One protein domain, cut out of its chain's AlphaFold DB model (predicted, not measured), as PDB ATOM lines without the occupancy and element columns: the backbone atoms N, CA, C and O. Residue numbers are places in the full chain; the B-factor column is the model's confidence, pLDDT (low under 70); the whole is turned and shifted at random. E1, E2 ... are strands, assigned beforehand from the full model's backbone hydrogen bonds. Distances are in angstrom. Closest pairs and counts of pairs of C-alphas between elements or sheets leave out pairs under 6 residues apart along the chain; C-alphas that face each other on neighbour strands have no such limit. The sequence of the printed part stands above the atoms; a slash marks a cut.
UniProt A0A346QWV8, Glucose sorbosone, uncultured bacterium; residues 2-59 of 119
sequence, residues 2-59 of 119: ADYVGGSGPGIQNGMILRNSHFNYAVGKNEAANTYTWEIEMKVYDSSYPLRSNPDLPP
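Overview. This is residues 2 to 59 of the 119 residues of the protein "Glucose sorbosone" of uncultured bacterium (UniProt A0A346QWV8). With little regular structure, the domain is one long two-stranded hairpin, E3 and E4, whose tip, residues 30 to 35, sticks out free; at the other end lie the tiny hairpin E1 and E2 and a long unnamed tail, residues 43 to 59. The printed part has 58 residues and four named strands, E1 to E4 in chain order, in two antiparallel sheets, E3 - E4 and E1 - E2. It is all strand, with 22 residues in named elements, and only just extended, close to loose: radius of gyration of the C-alphas 15.6 A, spans 47 by 27 by 15 A.

Arrangement. E3, residues 23 to 30, and E4, residues 35 to 42, form an antiparallel hairpin at 166 degrees; N 28 and O 37 are 2.9 A apart, within hydrogen-bond range. E1, residues 2 to 4, and E2, residues 16 to 18, form an antiparallel hairpin at 158 degrees, with N 17 and O 3 at 2.9 A, within hydrogen-bond range. E2 and E3 are apart.

Along the chain. E3 is 23.2 A long from C-alpha 23 at (170.764, 212.676, 183.728); E4 is 22.7 A long, ending at C-alpha 42 at (168.832, 209.654, 186.912).

Size, cuts and confidence. The C-alphas farthest apart, of Gly 9 and Ala 32, are 47.0 A apart. The link E1 to E2 is long. The printed part has no cut, and no printed residue is under 70 in pLDDT.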
ATOM      1  N   ALA A   2     168.960 210.639 174.777       83.50
ATOM      2  CA  ALA A   2     167.964 210.952 173.755       83.50
ATOM      3  C   ALA A   2     166.993 209.782 173.601       83.50
ATOM      4  O   ALA A   2     167.428 208.634 173.679       83.50
ATOM      5  N   ASP A   3     165.722 210.083 173.350       87.12
ATOM      6  CA  ASP A   3     164.717 209.069 173.034       87.12
ATOM      7  C   ASP A   3     164.401 209.126 171.545       87.12
ATOM      8  O   ASP A   3     164.197 210.212 170.994       87.12
ATOM      9  N   TYR A   4     164.307 207.962 170.899       87.31
ATOM     10  CA  TYR A   4     163.724 207.877 169.567       87.31
ATOM     11  C   TYR A   4     162.199 207.912 169.676       87.31
ATOM     12  O   TYR A   4     161.584 207.059 170.313       87.31
ATOM     13  N   VAL A   5     161.589 208.906 169.039       89.31
ATOM     14  CA  VAL A   5     160.146 209.181 169.105       89.31
ATOM     15  C   VAL A   5     159.481 209.176 167.728       89.31
ATOM     16  O   VAL A   5     158.254 209.228 167.636       89.31
ATOM     17  N   GLY A   6     160.289 209.103 166.665       89.25
ATOM     18  CA  GLY A   6     159.848 209.112 165.275       89.25
ATOM     19  C   GLY A   6     159.279 210.458 164.804       89.25
ATOM     20  O   GLY A   6     158.854 211.315 165.582       89.25
ATOM     21  N   GLY A   7     159.251 210.640 163.482       88.44
ATOM     22  CA  GLY A   7     158.646 211.808 162.836       88.44
ATOM     23  C   GLY A   7     159.347 213.143 163.126       88.44
ATOM     24  O   GLY A   7     160.523 213.193 163.484       88.44
ATOM     25  N   SER A   8     158.608 214.235 162.932       89.25
ATOM     26  CA  SER A   8     159.048 215.616 163.160       89.25
ATOM     27  C   SER A   8     158.173 216.315 164.210       89.25
ATOM     28  O   SER A   8     157.058 215.877 164.503       89.25
ATOM     29  N   GLY A   9     158.688 217.384 164.818       88.38
ATOM     30  CA  GLY A   9     157.967 218.198 165.796       88.38
ATOM     31  C   GLY A   9     158.898 219.116 166.597       88.38
ATOM     32  O   GLY A   9     160.119 219.033 166.440       88.38
ATOM     33  N   PRO A  10     158.352 219.992 167.456       89.12
ATOM     34  CA  PRO A  10     159.154 220.882 168.290       89.12
ATOM     35  C   PRO A  10     160.138 220.095 169.166       89.12
ATOM     36  O   PRO A  10     159.742 219.192 169.897       89.12
ATOM     37  N   GLY A  11     161.430 220.423 169.077       87.12
ATOM     38  CA  GLY A  11     162.483 219.743 169.841       87.12
ATOM     39  C   GLY A  11     162.836 218.325 169.368       87.12
ATOM     40  O   GLY A  11     163.692 217.699 169.987       87.12
ATOM     41  N   ILE A  12     162.224 217.833 168.280       92.00
ATOM     42  CA  ILE A  12     162.534 216.529 167.677       92.00
ATOM     43  C   ILE A  12     163.479 216.736 166.485       92.00
ATOM     44  O   ILE A  12     163.103 217.352 165.489       92.00
ATOM     45  N   GLN A  13     164.694 216.194 166.565       90.88
ATOM     46  CA  GLN A  13     165.710 216.238 165.511       90.88
ATOM     47  C   GLN A  13     166.049 214.813 165.070       90.88
ATOM     48  O   GLN A  13     166.402 213.979 165.898       90.88
ATOM     49  N   ASN A  14     165.920 214.513 163.772       91.00
ATOM     50  CA  ASN A  14     166.117 213.162 163.216       91.00
ATOM     51  C   ASN A  14     165.285 212.077 163.934       91.00
ATOM     52  O   ASN A  14     165.756 210.968 164.173       91.00
ATOM     53  N   GLY A  15     164.048 212.411 164.321       91.00
ATOM     54  CA  GLY A  15     163.178 211.512 165.083       91.00
ATOM     55  C   GLY A  15     163.595 211.312 166.543       91.00
ATOM     56  O   GLY A  15     163.020 210.450 167.200       91.00
ATOM     57  N   MET A  16     164.558 212.086 167.056       91.31
ATOM     58  CA  MET A  16     165.025 212.020 168.442       91.31
ATOM     59  C   MET A  16     164.670 213.274 169.240       91.31
ATOM     60  O   MET A  16     164.762 214.382 168.719       91.31
ATOM     61  N   ILE A  17     164.342 213.114 170.522       91.94
ATOM     62  CA  ILE A  17     164.210 214.217 171.486       91.94
ATOM     63  C   ILE A  17     165.307 214.114 172.550       91.94
ATOM     64  O   ILE A  17     165.569 213.036 173.083       91.94
ATOM     65  N   LEU A  18     165.969 215.231 172.863       91.56
ATOM     66  CA  LEU A  18     167.014 215.258 173.890       91.56
ATOM     67  C   LEU A  18     166.400 215.252 175.297       91.56
ATOM     68  O   LEU A  18     165.511 216.048 175.601       91.56
ATOM     69  N   ARG A  19     166.945 214.392 176.165       90.38
ATOM     70  CA  ARG A  19     166.569 214.214 177.581       90.38
ATOM     71  C   ARG A  19     167.733 214.518 178.528       90.38
ATOM     72  O   ARG A  19     167.858 213.924 179.593       90.38
ATOM     73  N   ASN A  20     168.650 215.395 178.120       89.56
ATOM     74  CA  ASN A  20     169.883 215.655 178.875       89.56
ATOM     75  C   ASN A  20     169.610 216.143 180.309       89.56
ATOM     76  O   ASN A  20     170.363 215.808 181.208       89.56
ATOM     77  N   SER A  21     168.501 216.846 180.548       89.88
ATOM     78  CA  SER A  21     168.091 217.318 181.881       89.88
ATOM     79  C   SER A  21     167.653 216.209 182.850       89.88
ATOM     80  O   SER A  21     167.372 216.500 184.019       89.88
ATOM     81  N   HIS A  22     167.546 214.959 182.385       91.44
ATOM     82  CA  HIS A  22     167.161 213.805 183.201       91.44
ATOM     83  C   HIS A  22     168.360 213.088 183.821       91.44
ATOM     84  O   HIS A  22     168.157 212.149 184.589       91.44
ATOM     85  N   PHE A  23     169.583 213.480 183.462       91.56
ATOM     86  CA  PHE A  23     170.764 212.676 183.728       91.56
ATOM     87  C   PHE A  23     171.988 213.523 184.016       91.56
ATOM     88  O   PHE A  23     172.329 214.403 183.227       91.56
ATOM     89  N   ASN A  24     172.690 213.170 185.083       94.81
ATOM     90  CA  ASN A  24     174.043 213.633 185.344       94.81
ATOM     91  C   ASN A  24     174.969 212.422 185.381       94.81
ATOM     92  O   ASN A  24     174.551 211.317 185.727       94.81
ATOM     93  N   TYR A  25     176.230 212.626 185.019       93.44
ATOM     94  CA  TYR A  25     177.229 211.575 185.115       93.44
ATOM     95  C   TYR A  25     178.617 212.131 185.381       93.44
ATOM     96  O   TYR A  25     178.937 213.259 185.002       93.44
ATOM     97  N   ALA A  26     179.443 211.291 185.988       96.12
ATOM     98  CA  ALA A  26     180.873 211.484 186.108       96.12
ATOM     99  C   ALA A  26     181.589 210.235 185.590       96.12
ATOM    100  O   ALA A  26     181.105 209.111 185.743       96.12
ATOM    101  N   VAL A  27     182.747 210.436 184.961       95.56
ATOM    102  CA  VAL A  27     183.604 209.343 184.494       95.56
ATOM    103  C   VAL A  27     184.973 209.492 185.138       95.56
ATOM    104  O   VAL A  27     185.660 210.490 184.929       95.56
ATOM    105  N   GLY A  28     185.370 208.485 185.908       97.31
ATOM    106  CA  GLY A  28     186.725 208.333 186.425       97.31
ATOM    107  C   GLY A  28     187.524 207.380 185.544       97.31
ATOM    108  O   GLY A  28     187.021 206.322 185.166       97.31
ATOM    109  N   LYS A  29     188.774 207.727 185.233       97.50
ATOM    110  CA  LYS A  29     189.703 206.861 184.497       97.50
ATOM    111  C   LYS A  29     190.835 206.403 185.412       97.50
ATOM    112  O   LYS A  29     191.439 207.218 186.103       97.50
ATOM    113  N   ASN A  30     191.145 205.111 185.380       97.44
ATOM    114  CA  ASN A  30     192.317 204.533 186.027       97.44
ATOM    115  C   ASN A  30     193.235 203.934 184.954       97.44
ATOM    116  O   ASN A  30     192.992 202.832 184.462       97.44
ATOM    117  N   GLU A  31     194.286 204.676 184.599       96.75
ATOM    118  CA  GLU A  31     195.258 204.297 183.563       96.75
ATOM    119  C   GLU A  31     196.032 203.026 183.929       96.75
ATOM    120  O   GLU A  31     196.210 202.145 183.097       96.75
ATOM    121  N   ALA A  32     196.457 202.891 185.191       97.25
ATOM    122  CA  ALA A  32     197.260 201.750 185.629       97.25
ATOM    123  C   ALA A  32     196.490 200.424 185.521       97.25
ATOM    124  O   ALA A  32     197.073 199.388 185.210       97.25
ATOM    125  N   ALA A  33     195.176 200.465 185.758       97.31
ATOM    126  CA  ALA A  33     194.298 199.307 185.641       97.31
ATOM    127  C   ALA A  33     193.600 199.195 184.274       97.31
ATOM    128  O   ALA A  33     192.888 198.220 184.054       97.31
ATOM    129  N   ASN A  34     193.760 200.173 183.374       95.75
ATOM    130  CA  ASN A  34     193.001 200.291 182.122       95.75
ATOM    131  C   ASN A  34     191.475 200.196 182.320       95.75
ATOM    132  O   ASN A  34     190.782 199.487 181.590       95.75
ATOM    133  N   THR A  35     190.936 200.896 183.323       95.06
ATOM    134  CA  THR A  35     189.499 200.860 183.646       95.06
ATOM    135  C   THR A  35     188.862 202.243 183.661       95.06
ATOM    136  O   THR A  35     189.515 203.257 183.920       95.06
ATOM    137  N   TYR A  36     187.553 202.263 183.409       93.38
ATOM    138  CA  TYR A  36     186.695 203.430 183.569       93.38
ATOM    139  C   TYR A  36     185.605 203.122 184.594       93.38
ATOM    140  O   TYR A  36     184.992 202.057 184.547       93.38
ATOM    141  N   THR A  37     185.344 204.069 185.488       94.44
ATOM    142  CA  THR A  37     184.210 204.039 186.414       94.44
ATOM    143  C   THR A  37     183.213 205.102 185.993       94.44
ATOM    144  O   THR A  37     183.591 206.253 185.788       94.44
ATOM    145  N   TRP A  38     181.953 204.704 185.850       93.19
ATOM    146  CA  TRP A  38     180.855 205.580 185.466       93.19
ATOM    147  C   TRP A  38     179.924 205.727 186.664       93.19
ATOM    148  O   TRP A  38     179.362 204.738 187.129       93.19
ATOM    149  N   GLU A  39     179.755 206.952 187.145       94.69
ATOM    150  CA  GLU A  39     178.765 207.294 188.162       94.69
ATOM    151  C   GLU A  39     177.626 208.057 187.504       94.69
ATOM    152  O   GLU A  39     177.858 208.928 186.665       94.69
ATOM    153  N   ILE A  40     176.393 207.696 187.847       91.75
ATOM    154  CA  ILE A  40     175.198 208.137 187.136       91.75
ATOM    155  C   ILE A  40     174.129 208.566 188.139       91.75
ATOM    156  O   ILE A  40     173.800 207.828 189.065       91.75
ATOM    157  N   GLU A  41     173.518 209.717 187.877       93.50
ATOM    158  CA  GLU A  41     172.292 210.183 188.518       93.50
ATOM    159  C   GLU A  41     171.171 210.252 187.475       93.50
ATOM    160  O   GLU A  41     171.360 210.795 186.385       93.50
ATOM    161  N   MET A  42     169.993 209.715 187.804       92.19
ATOM    162  CA  MET A  42     168.832 209.654 186.912       92.19
ATOM    163  C   MET A  42     167.572 210.177 187.597       92.19
ATOM    164  O   MET A  42     167.220 209.737 188.692       92.19
ATOM    165  N   LYS A  43     166.827 211.040 186.901       93.88
ATOM    166  CA  LYS A  43     165.436 211.354 187.246       93.88
ATOM    167  C   LYS A  43     164.519 210.233 186.762       93.88
ATOM    168  O   LYS A  43     164.600 209.821 185.606       93.88
ATOM    169  N   VAL A  44     163.626 209.769 187.633       93.62
ATOM    170  CA  VAL A  44     162.661 208.705 187.325       93.62
ATOM    171  C   VAL A  44     161.272 209.310 187.170       93.62
ATOM    172  O   VAL A  44     160.821 210.063 188.029       93.62
ATOM    173  N   TYR A  45     160.588 208.954 186.090       94.25
ATOM    174  CA  TYR A  45     159.221 209.370 185.794       94.25
ATOM    175  C   TYR A  45     158.331 208.136 185.643       94.25
ATOM    176  O   TYR A  45     158.826 207.051 185.333       94.25
ATOM    177  N   ASP A  46     157.030 208.282 185.883       92.88
ATOM    178  CA  ASP A  46     156.071 207.207 185.634       92.88
ATOM    179  C   ASP A  46     155.618 207.165 184.162       92.88
ATOM    180  O   ASP A  46     156.058 207.944 183.313       92.88
ATOM    181  N   SER A  47     154.723 206.226 183.851       91.62
ATOM    182  CA  SER A  47     154.217 205.985 182.498       91.62
ATOM    183  C   SER A  47     153.367 207.120 181.916       91.62
ATOM    184  O   SER A  47     153.000 207.041 180.746       91.62
ATOM    185  N   SER A  48     153.013 208.146 182.697       92.50
ATOM    186  CA  SER A  48     152.303 209.330 182.196       92.50
ATOM    187  C   SER A  48     153.225 210.329 181.491       92.50
ATOM    188  O   SER A  48     152.741 211.235 180.809       92.50
ATOM    189  N   TYR A  49     154.547 210.167 181.617       92.88
ATOM    190  CA  TYR A  49     155.510 211.074 181.011       92.88
ATOM    191  C   TYR A  49     155.414 211.054 179.472       92.88
ATOM    192  O   TYR A  49     155.486 209.986 178.855       92.88
ATOM    193  N   PRO A  50     155.261 212.213 178.806       91.56
ATOM    194  CA  PRO A  50     154.987 212.248 177.379       91.56
ATOM    195  C   PRO A  50     156.225 211.921 176.542       91.56
ATOM    196  O   PRO A  50     157.314 212.486 176.694       91.56
ATOM    197  N   LEU A  51     156.019 211.057 175.551       87.81
ATOM    198  CA  LEU A  51     157.083 210.628 174.651       87.81
ATOM    199  C   LEU A  51     157.602 211.775 173.767       87.81
ATOM    200  O   LEU A  51     158.795 211.853 173.517       87.81
ATOM    201  N   ARG A  52     156.730 212.681 173.305       91.94
ATOM    202  CA  ARG A  52     157.054 213.675 172.256       91.94
ATOM    203  C   ARG A  52     157.217 215.118 172.752       91.94
ATOM    204  O   ARG A  52     157.176 216.038 171.942       91.94
ATOM    205  N   SER A  53     157.388 215.337 174.055       89.50
ATOM    206  CA  SER A  53     157.623 216.671 174.629       89.50
ATOM    207  C   SER A  53     158.479 216.607 175.895       89.50
ATOM    208  O   SER A  53     158.597 215.548 176.506       89.50
ATOM    209  N   ASN A  54     159.085 217.735 176.283       85.75
ATOM    210  CA  ASN A  54     159.825 217.923 177.540       85.75
ATOM    211  C   ASN A  54     158.997 218.812 178.487       85.75
ATOM    212  O   ASN A  54     159.264 220.012 178.563       85.75
ATOM    213  N   PRO A  55     157.941 218.288 179.133       87.06
ATOM    214  CA  PRO A  55     157.175 219.073 180.088       87.06
ATOM    215  C   PRO A  55     157.975 219.277 181.377       87.06
ATOM    216  O   PRO A  55     158.823 218.461 181.740       87.06
ATOM    217  N   ASP A  56     157.638 220.331 182.110       87.25
ATOM    218  CA  ASP A  56     158.098 220.511 183.483       87.25
ATOM    219  C   ASP A  56     157.233 219.658 184.427       87.25
ATOM    220  O   ASP A  56     156.297 220.139 185.064       87.25
ATOM    221  N   LEU A  57     157.472 218.343 184.415       90.50
ATOM    222  CA  LEU A  57     156.868 217.404 185.361       90.50
ATOM    223  C   LEU A  57     157.879 217.078 186.468       90.50
ATOM    224  O   LEU A  57     159.060 216.868 186.173       90.50
ATOM    225  N   PRO A  58     157.445 216.984 187.735       93.31
ATOM    226  CA  PRO A  58     158.314 216.509 188.800       93.31
ATOM    227  C   PRO A  58     158.604 215.004 188.628       93.31
ATOM    228  O   PRO A  58     157.704 214.245 188.258       93.31
ATOM    229  N   PRO A  59     159.837 214.538 188.911       95.38
ATOM    230  CA  PRO A  59     160.135 213.112 189.022       95.38
ATOM    231  C   PRO A  59     159.304 212.447 190.123       95.38
ATOM    232  O   PRO A  59     158.895 213.091 191.093       95.38
TER     233      PRO A  59